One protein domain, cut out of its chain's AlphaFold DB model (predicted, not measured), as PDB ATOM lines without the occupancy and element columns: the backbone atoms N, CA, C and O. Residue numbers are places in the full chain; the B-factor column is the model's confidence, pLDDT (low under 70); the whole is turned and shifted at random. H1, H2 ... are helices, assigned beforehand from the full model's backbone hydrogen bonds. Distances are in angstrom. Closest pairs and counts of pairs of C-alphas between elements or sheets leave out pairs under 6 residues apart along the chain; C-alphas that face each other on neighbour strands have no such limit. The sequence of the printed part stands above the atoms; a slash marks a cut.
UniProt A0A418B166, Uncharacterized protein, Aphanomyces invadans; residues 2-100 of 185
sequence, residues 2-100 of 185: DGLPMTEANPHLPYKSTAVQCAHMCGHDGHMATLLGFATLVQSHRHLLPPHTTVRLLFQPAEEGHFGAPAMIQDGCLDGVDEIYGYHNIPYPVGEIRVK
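What this domain is: This is residues 2 to 100 of the 185 residues of an uncharacterized protein of Aphanomyces invadans (UniProt A0A418B166). This model has little regular structure: one long helix, H1, and a short one, H2, are set in long loops, with the extended residues 54 to 60 folding back between them. Loop residues 10 to 15, 47 to 53 and 91 to 96 stick out. The printed part has 99 residues with two named helices, H1 then H2, and no named strand; its class is all helix, with only 24 residues in named elements. The whole is loose, with a radius of gyration of the C-alphas of 16.5 A, and spans 49 by 33 by 28 A.

Where its parts are: Start at Asp 2; residues 2 to 27 hold no named element. Find C-alpha 28 at (225.073, 308.524, 290.672); from there H1, residues 28 to 44, runs 24.4 A to C-alpha 44 at (231.219, 285.896, 297.381). Further on, H2, residues 68 to 74, ends at C-alpha 74 at (204.735, 302.063, 296.920).

How they stand to each other: Compare H1 with H2 and you find them apart. In both, every O i to N i+4 pair is within hydrogen-bond range.

The domain as a whole: Look to Pro 11 and Pro 51 for the C-alphas farthest apart, 49.1 A. The link from H1 to H2 is long, 23 residues. The printed part has no cut, and no printed residue has a pLDDT under 70.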
ATOM      1  N   ASP A   2     219.616 307.936 287.056       90.69
ATOM      2  CA  ASP A   2     219.368 309.252 286.475       90.69
ATOM      3  C   ASP A   2     220.640 310.109 286.411       90.69
ATOM      4  O   ASP A   2     221.549 309.977 287.229       90.69
ATOM      5  N   GLY A   3     220.701 310.959 285.389       89.44
ATOM      6  CA  GLY A   3     221.713 311.996 285.223       89.44
ATOM      7  C   GLY A   3     221.053 313.371 285.175       89.44
ATOM      8  O   GLY A   3     219.829 313.488 285.094       89.44
ATOM      9  N   LEU A   4     221.871 314.417 285.195       91.75
ATOM     10  CA  LEU A   4     221.403 315.797 285.179       91.75
ATOM     11  C   LEU A   4     221.171 316.296 283.745       91.75
ATOM     12  O   LEU A   4     221.935 315.922 282.845       91.75
ATOM     13  N   PRO A   5     220.173 317.182 283.523       91.44
ATOM     14  CA  PRO A   5     219.873 317.778 282.224       91.44
ATOM     15  C   PRO A   5     220.906 318.857 281.864       91.44
ATOM     16  O   PRO A   5     220.608 320.048 281.803       91.44
ATOM     17  N   MET A   6     222.163 318.449 281.701       92.56
ATOM     18  CA  MET A   6     223.284 319.336 281.417       92.56
ATOM     19  C   MET A   6     224.349 318.649 280.567       92.56
ATOM     20  O   MET A   6     224.478 317.428 280.556       92.56
ATOM     21  N   THR A   7     225.117 319.448 279.834       93.62
ATOM     22  CA  THR A   7     226.243 318.952 279.038       93.62
ATOM     23  C   THR A   7     227.509 318.972 279.886       93.62
ATOM     24  O   THR A   7     227.845 320.005 280.464       93.62
ATOM     25  N   GLU A   8     228.220 317.848 279.945       95.50
ATOM     26  CA  GLU A   8     229.474 317.742 280.689       95.50
ATOM     27  C   GLU A   8     230.572 318.633 280.084       95.50
ATOM     28  O   GLU A   8     230.831 318.608 278.878       95.50
ATOM     29  N   ALA A   9     231.246 319.406 280.938       93.44
ATOM     30  CA  ALA A   9     232.268 320.382 280.554       93.44
ATOM     31  C   ALA A   9     233.692 319.941 280.950       93.44
ATOM     32  O   ALA A   9     234.554 320.772 281.233       93.44
ATOM     33  N   ASN A  10     233.958 318.631 280.948       93.44
ATOM     34  CA  ASN A  10     235.245 318.034 281.313       93.44
ATOM     35  C   ASN A  10     235.915 317.359 280.096       93.44
ATOM     36  O   ASN A  10     236.056 316.140 280.053       93.44
ATOM     37  N   PRO A  11     236.358 318.124 279.074       92.38
ATOM     38  CA  PRO A  11     236.851 317.559 277.812       92.38
ATOM     39  C   PRO A  11     238.128 316.718 277.953       92.38
ATOM     40  O   PRO A  11     238.458 315.973 277.038       92.38
ATOM     41  N   HIS A  12     238.837 316.856 279.075       96.25
ATOM     42  CA  HIS A  12     240.050 316.109 279.397       96.25
ATOM     43  C   HIS A  12     239.768 314.701 279.944       96.25
ATOM     44  O   HIS A  12     240.690 313.891 280.001       96.25
ATOM     45  N   LEU A  13     238.531 314.397 280.357       96.19
ATOM     46  CA  LEU A  13     238.175 313.067 280.842       96.19
ATOM     47  C   LEU A  13     237.930 312.126 279.651       96.19
ATOM     48  O   LEU A  13     237.080 312.421 278.806       96.19
ATOM     49  N   PRO A  14     238.620 310.972 279.579       96.62
ATOM     50  CA  PRO A  14     238.434 310.019 278.483       96.62
ATOM     51  C   PRO A  14     237.072 309.308 278.534       96.62
ATOM     52  O   PRO A  14     236.647 308.733 277.538       96.62
ATOM     53  N   TYR A  15     236.393 309.356 279.682       94.75
ATOM     54  CA  TYR A  15     235.093 308.735 279.942       94.75
ATOM     55  C   TYR A  15     233.962 309.760 280.121       94.75
ATOM     56  O   TYR A  15     232.919 309.418 280.670       94.75
ATOM     57  N   LYS A  16     234.159 311.011 279.676       95.50
ATOM     58  CA  LYS A  16     233.103 312.030 279.709       95.50
ATOM     59  C   LYS A  16     231.840 311.545 278.991       95.50
ATOM     60  O   LYS A  16     231.922 310.779 278.025       95.50
ATOM     61  N   SER A  17     230.687 312.062 279.394       96.38
ATOM     62  CA  SER A  17     229.417 311.796 278.730       96.38
ATOM     63  C   SER A  17     229.497 312.092 277.230       96.38
ATOM     64  O   SER A  17     229.991 313.134 276.786       96.38
ATOM     65  N   THR A  18     228.983 311.155 276.437       95.00
ATOM     66  CA  THR A  18     228.810 311.299 274.986       95.00
ATOM     67  C   THR A  18     227.443 311.885 274.624       95.00
ATOM     68  O   THR A  18     227.217 312.235 273.466       95.00
ATOM     69  N   ALA A  19     226.539 312.018 275.601       94.12
ATOM     70  CA  ALA A  19     225.196 312.546 275.422       94.12
ATOM     71  C   ALA A  19     225.133 314.045 275.757       94.12
ATOM     72  O   ALA A  19     225.652 314.516 276.768       94.12
ATOM     73  N   VAL A  20     224.460 314.814 274.900       92.81
ATOM     74  CA  VAL A  20     224.188 316.240 275.133       92.81
ATOM     75  C   VAL A  20     223.028 316.374 276.121       92.81
ATOM     76  O   VAL A  20     222.052 315.639 276.006       92.81
ATOM     77  N   GLN A  21     223.120 317.319 277.068       92.56
ATOM     78  CA  GLN A  21     222.109 317.521 278.123       92.56
ATOM     79  C   GLN A  21     221.843 316.270 278.985       92.56
ATOM     80  O   GLN A  21     220.747 316.102 279.508       92.56
ATOM     81  N   CYS A  22     222.829 315.384 279.129       93.88
ATOM     82  CA  CYS A  22     222.750 314.230 280.014       93.88
ATOM     83  C   CYS A  22     224.146 313.901 280.544       93.88
ATOM     84  O   CYS A  22     225.005 313.444 279.789       93.88
ATOM     85  N   ALA A  23     224.390 314.149 281.830       95.06
ATOM     86  CA  ALA A  23     225.676 313.877 282.468       95.06
ATOM     87  C   ALA A  23     225.511 313.504 283.947       95.06
ATOM     88  O   ALA A  23     224.663 314.061 284.647       95.06
ATOM     89  N   HIS A  24     226.350 312.595 284.447       94.81
ATOM     90  CA  HIS A  24     226.402 312.255 285.869       94.81
ATOM     91  C   HIS A  24     227.289 313.247 286.634       94.81
ATOM     92  O   HIS A  24     228.439 312.967 286.944       94.81
ATOM     93  N   MET A  25     226.737 314.418 286.964       92.31
ATOM     94  CA  MET A  25     227.461 315.459 287.717       92.31
ATOM     95  C   MET A  25     227.174 315.450 289.229       92.31
ATOM     96  O   MET A  25     227.743 316.256 289.960       92.31
ATOM     97  N   CYS A  26     226.333 314.520 289.696       92.69
ATOM     98  CA  CYS A  26     226.041 314.277 291.116       92.69
ATOM     99  C   CYS A  26     226.688 312.978 291.651       92.69
ATOM    100  O   CYS A  26     226.669 312.709 292.845       92.69
ATOM    101  N   GLY A  27     227.333 312.180 290.784       93.12
ATOM    102  CA  GLY A  27     228.047 310.952 291.173       93.12
ATOM    103  C   GLY A  27     227.199 309.675 291.235       93.12
ATOM    104  O   GLY A  27     227.664 308.667 291.773       93.12
ATOM    105  N   HIS A  28     225.976 309.688 290.688       95.75
ATOM    106  CA  HIS A  28     225.073 308.524 290.672       95.75
ATOM    107  C   HIS A  28     225.654 307.328 289.895       95.75
ATOM    108  O   HIS A  28     225.378 306.175 290.216       95.75
ATOM    109  N   ASP A  29     226.511 307.572 288.909       95.12
ATOM    110  CA  ASP A  29     227.335 306.550 288.258       95.12
ATOM    111  C   ASP A  29     228.276 305.842 289.245       95.12
ATOM    112  O   ASP A  29     228.346 304.609 289.273       95.12
ATOM    113  N   GLY A  30     228.945 306.606 290.109       95.12
ATOM    114  CA  GLY A  30     229.766 306.084 291.197       95.12
ATOM    115  C   GLY A  30     228.957 305.273 292.213       95.12
ATOM    116  O   GLY A  30     229.404 304.206 292.641       95.12
ATOM    117  N   HIS A  31     227.749 305.717 292.575       97.00
ATOM    118  CA  HIS A  31     226.857 304.960 293.472       97.00
ATOM    119  C   HIS A  31     226.423 303.627 292.853       97.00
ATOM    120  O   HIS A  31     226.454 302.596 293.523       97.00
ATOM    121  N   MET A  32     226.091 303.605 291.557       96.62
ATOM    122  CA  MET A  32     225.776 302.359 290.844       96.62
ATOM    123  C   MET A  32     226.963 301.394 290.844       96.62
ATOM    124  O   MET A  32     226.805 300.211 291.156       96.62
ATOM    125  N   ALA A  33     228.150 301.892 290.484       96.88
ATOM    126  CA  ALA A  33     229.353 301.077 290.361       96.88
ATOM    127  C   ALA A  33     229.753 300.450 291.704       96.88
ATOM    128  O   ALA A  33     230.060 299.259 291.782       96.88
ATOM    129  N   THR A  34     229.707 301.234 292.777       96.50
ATOM    130  CA  THR A  34     230.033 300.770 294.131       96.50
ATOM    131  C   THR A  34     228.989 299.811 294.689       96.50
ATOM    132  O   THR A  34     229.378 298.804 295.275       96.50
ATOM    133  N   LEU A  35     227.689 300.043 294.466       97.50
ATOM    134  CA  LEU A  35     226.638 299.118 294.898       97.50
ATOM    135  C   LEU A  35     226.740 297.774 294.166       97.50
ATOM    136  O   LEU A  35     226.562 296.721 294.776       97.50
ATOM    137  N   LEU A  36     227.102 297.785 292.879       97.62
ATOM    138  CA  LEU A  36     227.383 296.566 292.118       97.62
ATOM    139  C   LEU A  36     228.646 295.842 292.621       97.62
ATOM    140  O   LEU A  36     228.668 294.612 292.734       97.62
ATOM    141  N   GLY A  37     229.691 296.591 292.979       97.81
ATOM    142  CA  GLY A  37     230.881 296.045 293.636       97.81
ATOM    143  C   GLY A  37     230.545 295.399 294.984       97.81
ATOM    144  O   GLY A  37     230.935 294.261 295.244       97.81
ATOM    145  N   PHE A  38     229.742 296.079 295.804       96.62
ATOM    146  CA  PHE A  38     229.234 295.553 297.068       96.62
ATOM    147  C   PHE A  38     228.417 294.275 296.859       96.62
ATOM    148  O   PHE A  38     228.662 293.290 297.546       96.62
ATOM    149  N   ALA A  39     227.527 294.238 295.863       96.69
ATOM    150  CA  ALA A  39     226.766 293.041 295.503       96.69
ATOM    151  C   ALA A  39     227.680 291.838 295.230       96.69
ATOM    152  O   ALA A  39     227.449 290.738 295.734       96.69
ATOM    153  N   THR A  40     228.758 292.065 294.476       97.31
ATOM    154  CA  THR A  40     229.752 291.038 294.136       97.31
ATOM    155  C   THR A  40     230.489 290.533 295.381       97.31
ATOM    156  O   THR A  40     230.680 289.324 295.565       97.31
ATOM    157  N   LEU A  41     230.876 291.447 296.274       96.75
ATOM    158  CA  LEU A  41     231.561 291.112 297.523       96.75
ATOM    159  C   LEU A  41     230.643 290.364 298.493       96.75
ATOM    160  O   LEU A  41     231.027 289.318 299.008       96.75
ATOM    161  N   VAL A  42     229.414 290.839 298.691       95.62
ATOM    162  CA  VAL A  42     228.422 290.176 299.547       95.62
ATOM    163  C   VAL A  42     228.106 288.786 299.021       95.62
ATOM    164  O   VAL A  42     228.068 287.830 299.792       95.62
ATOM    165  N   GLN A  43     227.935 288.636 297.707       95.25
ATOM    166  CA  GLN A  43     227.642 287.336 297.122       95.25
ATOM    167  C   GLN A  43     228.784 286.331 297.341       95.25
ATOM    168  O   GLN A  43     228.514 285.182 297.703       95.25
ATOM    169  N   SER A  44     230.040 286.750 297.157       96.81
ATOM    170  CA  SER A  44     231.219 285.896 297.381       96.81
ATOM    171  C   SER A  44     231.466 285.589 298.864       96.81
ATOM    172  O   SER A  44     231.932 284.502 299.200       96.81
ATOM    173  N   HIS A  45     231.067 286.491 299.763       96.06
ATOM    174  CA  HIS A  45     231.271 286.370 301.209       96.06
ATOM    175  C   HIS A  45     229.977 286.106 301.987       96.06
ATOM    176  O   HIS A  45     229.918 286.330 303.193       96.06
ATOM    177  N   ARG A  46     228.939 285.570 301.331       94.50
ATOM    178  CA  ARG A  46     227.616 285.326 301.941       94.50
ATOM    179  C   ARG A  46     227.655 284.486 303.221       94.50
ATOM    180  O   ARG A  46     226.744 284.566 304.028       94.50
ATOM    181  N   HIS A  47     228.687 283.658 303.376       94.50
ATOM    182  CA  HIS A  47     228.901 282.792 304.534       94.50
ATOM    183  C   HIS A  47     229.321 283.564 305.796       94.50
ATOM    184  O   HIS A  47     229.246 283.012 306.887       94.50
ATOM    185  N   LEU A  48     229.764 284.817 305.648       96.06
ATOM    186  CA  LEU A  48     230.071 285.722 306.758       96.06
ATOM    187  C   LEU A  48     228.828 286.462 307.267       96.06
ATOM    188  O   LEU A  48     228.890 287.095 308.319       96.06
ATOM    189  N   LEU A  49     227.716 286.416 306.526       94.56
ATOM    190  CA  LEU A  49     226.468 287.024 306.969       94.56
ATOM    191  C   LEU A  49     225.836 286.185 308.087       94.56
ATOM    192  O   LEU A  49     225.926 284.952 308.048       94.56
ATOM    193  N   PRO A  50     225.152 286.824 309.051       94.62
ATOM    194  CA  PRO A  50     224.361 286.097 310.027       94.62
ATOM    195  C   PRO A  50     223.337 285.165 309.352       94.62
ATOM    196  O   PRO A  50     222.854 285.443 308.245       94.62
ATOM    197  N   PRO A  51     222.978 284.046 310.003       92.75
ATOM    198  CA  PRO A  51     221.937 283.167 309.496       92.75
ATOM    199  C   PRO A  51     220.635 283.936 309.258       92.75
ATOM    200  O   PRO A  51     220.252 284.782 310.059       92.75
ATOM    201  N   HIS A  52     219.943 283.611 308.165       90.44
ATOM    202  CA  HIS A  52     218.668 284.227 307.776       90.44
ATOM    203  C   HIS A  52     218.723 285.733 307.447       90.44
ATOM    204  O   HIS A  52     217.674 286.354 307.285       90.44
ATOM    205  N   THR A  53     219.908 286.322 307.257       94.06
ATOM    206  CA  THR A  53     220.032 287.689 306.731       94.06
ATOM    207  C   THR A  53     219.685 287.751 305.243       94.06
ATOM    208  O   THR A  53     220.228 287.003 304.426       94.06
ATOM    209  N   THR A  54     218.823 288.702 304.880       94.44
ATOM    210  CA  THR A  54     218.544 289.070 303.487       94.44
ATOM    211  C   THR A  54     219.149 290.436 303.193       94.44
ATOM    212  O   THR A  54     218.886 291.396 303.908       94.44
ATOM    213  N   VAL A  55     219.940 290.536 302.124       95.69
ATOM    214  CA  VAL A  55     220.470 291.814 301.628       95.69
ATOM    215  C   VAL A  55     219.710 292.183 300.360       95.69
ATOM    216  O   VAL A  55     219.787 291.469 299.360       95.69
ATOM    217  N   ARG A  56     218.967 293.292 300.401       96.75
ATOM    218  CA  ARG A  56     218.237 293.836 299.250       96.75
ATOM    219  C   ARG A  56     219.002 295.028 298.682       96.75
ATOM    220  O   ARG A  56     219.352 295.945 299.413       96.75
ATOM    221  N   LEU A  57     219.261 295.004 297.378       97.25
ATOM    222  CA  LEU A  57     219.978 296.068 296.673       97.25
ATOM    223  C   LEU A  57     218.966 296.931 295.923       97.25
ATOM    224  O   LEU A  57     218.216 296.419 295.093       97.25
ATOM    225  N   LEU A  58     218.938 298.229 296.222       97.19
ATOM    226  CA  LEU A  58     217.980 299.169 295.646       97.19
ATOM    227  C   LEU A  58     218.697 300.113 294.677       97.19
ATOM    228  O   LEU A  58     219.429 301.006 295.090       97.19
ATOM    229  N   PHE A  59     218.469 299.922 293.379       96.88
ATOM    230  CA  PHE A  59     218.953 300.825 292.334       96.88
ATOM    231  C   PHE A  59     217.875 301.863 292.017       96.88
ATOM    232  O   PHE A  59     217.089 301.696 291.085       96.88
ATOM    233  N   GLN A  60     217.809 302.909 292.841       96.44
ATOM    234  CA  GLN A  60     216.757 303.918 292.756       96.44
ATOM    235  C   GLN A  60     216.899 304.810 291.509       96.44
ATOM    236  O   GLN A  60     217.957 305.399 291.302       96.44
ATOM    237  N   PRO A  61     215.864 304.965 290.668       95.06
ATOM    238  CA  PRO A  61     215.883 305.949 289.594       95.06
ATOM    239  C   PRO A  61     215.466 307.341 290.097       95.06
ATOM    240  O   PRO A  61     214.875 307.477 291.166       95.06
ATOM    241  N   ALA A  62     215.661 308.360 289.260       92.69
ATOM    242  CA  ALA A  62     214.887 309.605 289.303       92.69
ATOM    243  C   ALA A  62     214.956 310.383 290.646       92.69
ATOM    244  O   ALA A  62     213.949 310.920 291.121       92.69
ATOM    245  N   GLU A  63     216.134 310.426 291.265       92.88
ATOM    246  CA  GLU A  63     216.416 311.165 292.500       92.88
ATOM    247  C   GLU A  63     216.434 312.685 292.264       92.88
ATOM    248  O   GLU A  63     215.832 313.408 293.057       92.88
ATOM    249  N   GLU A  64     216.943 313.144 291.110       87.12
ATOM    250  CA  GLU A  64     217.220 314.556 290.762       87.12
ATOM    251  C   GLU A  64     215.965 315.450 290.580       87.12
ATOM    252  O   GLU A  64     215.995 316.507 289.945       87.12
ATOM    253  N   GLY A  65     214.811 315.031 291.108       76.31
ATOM    254  CA  GLY A  65     213.578 315.825 291.151       76.31
ATOM    255  C   GLY A  65     212.324 315.124 290.637       76.31
ATOM    256  O   GLY A  65     211.278 315.764 290.531       76.31
ATOM    257  N   HIS A  66     212.405 313.829 290.326       78.12
ATOM    258  CA  HIS A  66     211.290 313.044 289.783       78.12
ATOM    259  C   HIS A  66     210.720 312.022 290.780       78.12
ATOM    260  O   HIS A  66     209.811 311.274 290.431       78.12
ATOM    261  N   PHE A  67     211.206 312.028 292.025       82.44
ATOM    262  CA  PHE A  67     210.652 311.266 293.145       82.44
ATOM    263  C   PHE A  67     210.612 309.743 292.924       82.44
ATOM    264  O   PHE A  67     209.597 309.097 293.187       82.44
ATOM    265  N   GLY A  68     211.724 309.138 292.495       93.25
ATOM    266  CA  GLY A  68     211.770 307.681 292.318       93.25
ATOM    267  C   GLY A  68     211.629 306.869 293.613       93.25
ATOM    268  O   GLY A  68     211.038 305.791 293.585       93.25
ATOM    269  N   ALA A  69     212.093 307.389 294.758       94.38
ATOM    270  CA  ALA A  69     211.952 306.708 296.050       94.38
ATOM    271  C   ALA A  69     210.480 306.435 296.430       94.38
ATOM    272  O   ALA A  69     210.155 305.269 296.660       94.38
ATOM    273  N   PRO A  70     209.566 307.432 296.450       94.12
ATOM    274  CA  PRO A  70     208.143 307.185 296.693       94.12
ATOM    275  C   PRO A  70     207.527 306.083 295.827       94.12
ATOM    276  O   PRO A  70     206.819 305.233 296.360       94.12
ATOM    277  N   ALA A  71     207.825 306.065 294.523       94.62
ATOM    278  CA  ALA A  71     207.296 305.053 293.611       94.62
ATOM    279  C   ALA A  71     207.794 303.643 293.970       94.62
ATOM    280  O   ALA A  71     206.997 302.720 294.098       94.62
ATOM    281  N   MET A  72     209.096 303.481 294.228       97.38
ATOM    282  CA  MET A  72     209.646 302.183 294.634       97.38
ATOM    283  C   MET A  72     209.098 301.696 295.977       97.38
ATOM    284  O   MET A  72     208.875 300.498 296.150       97.38
ATOM    285  N   ILE A  73     208.905 302.609 296.934       97.38
ATOM    286  CA  ILE A  73     208.333 302.278 298.245       97.38
ATOM    287  C   ILE A  73     206.893 301.794 298.074       97.38
ATOM    288  O   ILE A  73     206.520 300.789 298.670       97.38
ATOM    289  N   GLN A  74     206.101 302.476 297.241       96.56
ATOM    290  CA  GLN A  74     204.735 302.063 296.920       96.56
ATOM    291  C   GLN A  74     204.688 300.675 296.256       96.56
ATOM    292  O   GLN A  74     203.764 299.911 296.524       96.56
ATOM    293  N   ASP A  75     205.703 300.334 295.463       97.25
ATOM    294  CA  ASP A  75     205.875 299.015 294.841       97.25
ATOM    295  C   ASP A  75     206.469 297.951 295.796       97.25
ATOM    296  O   ASP A  75     206.832 296.853 295.367       97.25
ATOM    297  N   GLY A  76     206.583 298.248 297.096       97.69
ATOM    298  CA  GLY A  76     206.970 297.282 298.129       97.69
ATOM    299  C   GLY A  76     208.478 297.058 298.266       97.69
ATOM    300  O   GLY A  76     208.913 296.071 298.864       97.69
ATOM    301  N   CYS A  77     209.327 297.960 297.750       96.94
ATOM    302  CA  CYS A  77     210.783 297.764 297.815       96.94
ATOM    303  C   CYS A  77     211.331 297.699 299.257       96.94
ATOM    304  O   CYS A  77     212.396 297.112 299.473       96.94
ATOM    305  N   LEU A  78     210.591 298.235 300.237       97.56
ATOM    306  CA  LEU A  78     210.926 298.211 301.667       97.56
ATOM    307  C   LEU A  78     210.140 297.171 302.476       97.56
ATOM    308  O   LEU A  78     210.322 297.081 303.688       97.56
ATOM    309  N   ASP A  79     209.308 296.348 301.838       97.69
ATOM    310  CA  ASP A  79     208.519 295.352 302.561       97.69
ATOM    311  C   ASP A  79     209.440 294.319 303.221       97.69
ATOM    312  O   ASP A  79     210.269 293.680 302.552       97.69
ATOM    313  N   GLY A  80     209.297 294.180 304.543       96.06
ATOM    314  CA  GLY A  80     210.118 293.295 305.372       96.06
ATOM    315  C   GLY A  80     211.576 293.739 305.528       96.06
ATOM    316  O   GLY A  80     212.420 292.895 305.814       96.06
ATOM    317  N   VAL A  81     211.896 295.016 305.288       97.19
ATOM    318  CA  VAL A  81     213.237 295.579 305.509       97.19
ATOM    319  C   VAL A  81     213.333 296.149 306.924       97.19
ATOM    320  O   VAL A  81     212.584 297.058 307.271       97.19
ATOM    321  N   ASP A  82     214.278 295.642 307.718       96.69
ATOM    322  CA  ASP A  82     214.534 296.132 309.080       96.69
ATOM    323  C   ASP A  82     215.310 297.458 309.082       96.69
ATOM    324  O   ASP A  82     215.033 298.360 309.871       96.69
ATOM    325  N   GLU A  83     216.288 297.585 308.181       95.00
ATOM    326  CA  GLU A  83     217.207 298.719 308.112       95.00
ATOM    327  C   GLU A  83     217.565 299.049 306.657       95.00
ATOM    328  O   GLU A  83     217.745 298.160 305.821       95.00
ATOM    329  N   ILE A  84     217.701 300.343 306.358       95.94
ATOM    330  CA  ILE A  84     218.121 300.846 305.048       95.94
ATOM    331  C   ILE A  84     219.382 301.693 305.184       95.94
ATOM    332  O   ILE A  84     219.500 302.538 306.070       95.94
ATOM    333  N   TYR A  85     220.313 301.475 304.263       94.94
ATOM    334  CA  TYR A  85     221.598 302.153 304.214       94.94
ATOM    335  C   TYR A  85     221.763 302.831 302.859       94.94
ATOM    336  O   TYR A  85     221.469 302.245 301.819       94.94
ATOM    337  N   GLY A  86     222.261 304.061 302.879       93.88
ATOM    338  CA  GLY A  86     222.591 304.835 301.692       93.88
ATOM    339  C   GLY A  86     223.758 305.761 301.990       93.88
ATOM    340  O   GLY A  86     224.013 306.107 303.146       93.88
ATOM    341  N   TYR A  87     224.485 306.153 300.952       93.44
ATOM    342  CA  TYR A  87     225.563 307.120 301.070       93.44
ATOM    343  C   TYR A  87     225.578 308.023 299.836       93.44
ATOM    344  O   TYR A  87     225.080 307.645 298.779       93.44
ATOM    345  N   HIS A  88     226.168 309.206 299.980       93.62
ATOM    346  CA  HIS A  88     226.415 310.120 298.873       93.62
ATOM    347  C   HIS A  88     227.875 310.566 298.916       93.62
ATOM    348  O   HIS A  88     228.433 310.791 299.994       93.62
ATOM    349  N   ASN A  89     228.514 310.705 297.757       89.94
ATOM    350  CA  ASN A  89     229.833 311.323 297.661       89.94
ATOM    351  C   ASN A  89     229.698 312.834 297.893       89.94
ATOM    352  O   ASN A  89     228.892 313.512 297.264       89.94
ATOM    353  N   ILE A  90     230.502 313.363 298.805       84.06
ATOM    354  CA  ILE A  90     230.638 314.796 299.089       84.06
ATOM    355  C   ILE A  90     232.135 315.112 298.971       84.06
ATOM    356  O   ILE A  90     232.938 314.208 299.219       84.06
ATOM    357  N   PRO A  91     232.549 316.334 298.576       83.31
ATOM    358  CA  PRO A  91     233.959 316.722 298.441       83.31
ATOM    359  C   PRO A  91     234.695 316.838 299.795       83.31
ATOM    360  O   PRO A  91     235.268 317.871 300.134       83.31
ATOM    361  N   TYR A  92     234.667 315.771 300.589       87.38
ATOM    362  CA  TYR A  92     235.513 315.562 301.756       87.38
ATOM    363  C   TYR A  92     236.820 314.864 301.354       87.38
ATOM    364  O   TYR A  92     236.900 314.293 300.262       87.38
ATOM    365  N   PRO A  93     237.858 314.911 302.209       92.56
ATOM    366  CA  PRO A  93     239.096 314.186 301.959       92.56
ATOM    367  C   PRO A  93     238.852 312.694 301.709       92.56
ATOM    368  O   PRO A  93     238.009 312.059 302.345       92.56
ATOM    369  N   VAL A  94     239.614 312.125 300.774       91.94
ATOM    370  CA  VAL A  94     239.546 310.694 300.459       91.94
ATOM    371  C   VAL A  94     239.893 309.872 301.700       91.94
ATOM    372  O   VAL A  94     240.850 310.177 302.407       91.94
ATOM    373  N   GLY A  95     239.126 308.805 301.936       91.19
ATOM    374  CA  GLY A  95     239.292 307.924 303.094       91.19
ATOM    375  C   GLY A  95     238.455 308.326 304.311       91.19
ATOM    376  O   GLY A  95     238.447 307.594 305.295       91.19
ATOM    377  N   GLU A  96     237.719 309.439 304.246       92.69
ATOM    378  CA  GLU A  96     236.786 309.830 305.300       92.69
ATOM    379  C   GLU A  96     235.353 309.367 305.007       92.69
ATOM    380  O   GLU A  96     234.809 309.601 303.929       92.69
ATOM    381  N   ILE A  97     234.710 308.781 306.020       91.62
ATOM    382  CA  ILE A  97     233.262 308.566 306.064       91.62
ATOM    383  C   ILE A  97     232.724 309.410 307.212       91.62
ATOM    384  O   ILE A  97     233.199 309.312 308.344       91.62
ATOM    385  N   ARG A  98     231.731 310.251 306.924       90.62
ATOM    386  CA  ARG A  98     231.093 311.109 307.923       90.62
ATOM    387  C   ARG A  98     229.646 310.689 308.109       90.62
ATOM    388  O   ARG A  98     228.926 310.492 307.136       90.62
ATOM    389  N   VAL A  99     229.233 310.579 309.367       91.56
ATOM    390  CA  VAL A  99     227.870 310.220 309.765       91.56
ATOM    391  C   VAL A  99     227.363 311.216 310.797       91.56
ATOM    392  O   VAL A  99     228.130 311.738 311.607       91.56
ATOM    393  N   LYS A 100     226.062 311.490 310.769       87.38
ATOM    394  CA  LYS A 100     225.392 312.364 311.731       87.38
ATOM    395  C   LYS A 100     224.104 311.689 312.191       87.38
ATOM    396  O   LYS A 100     223.319 311.247 311.360       87.38
TER     397      LYS A 100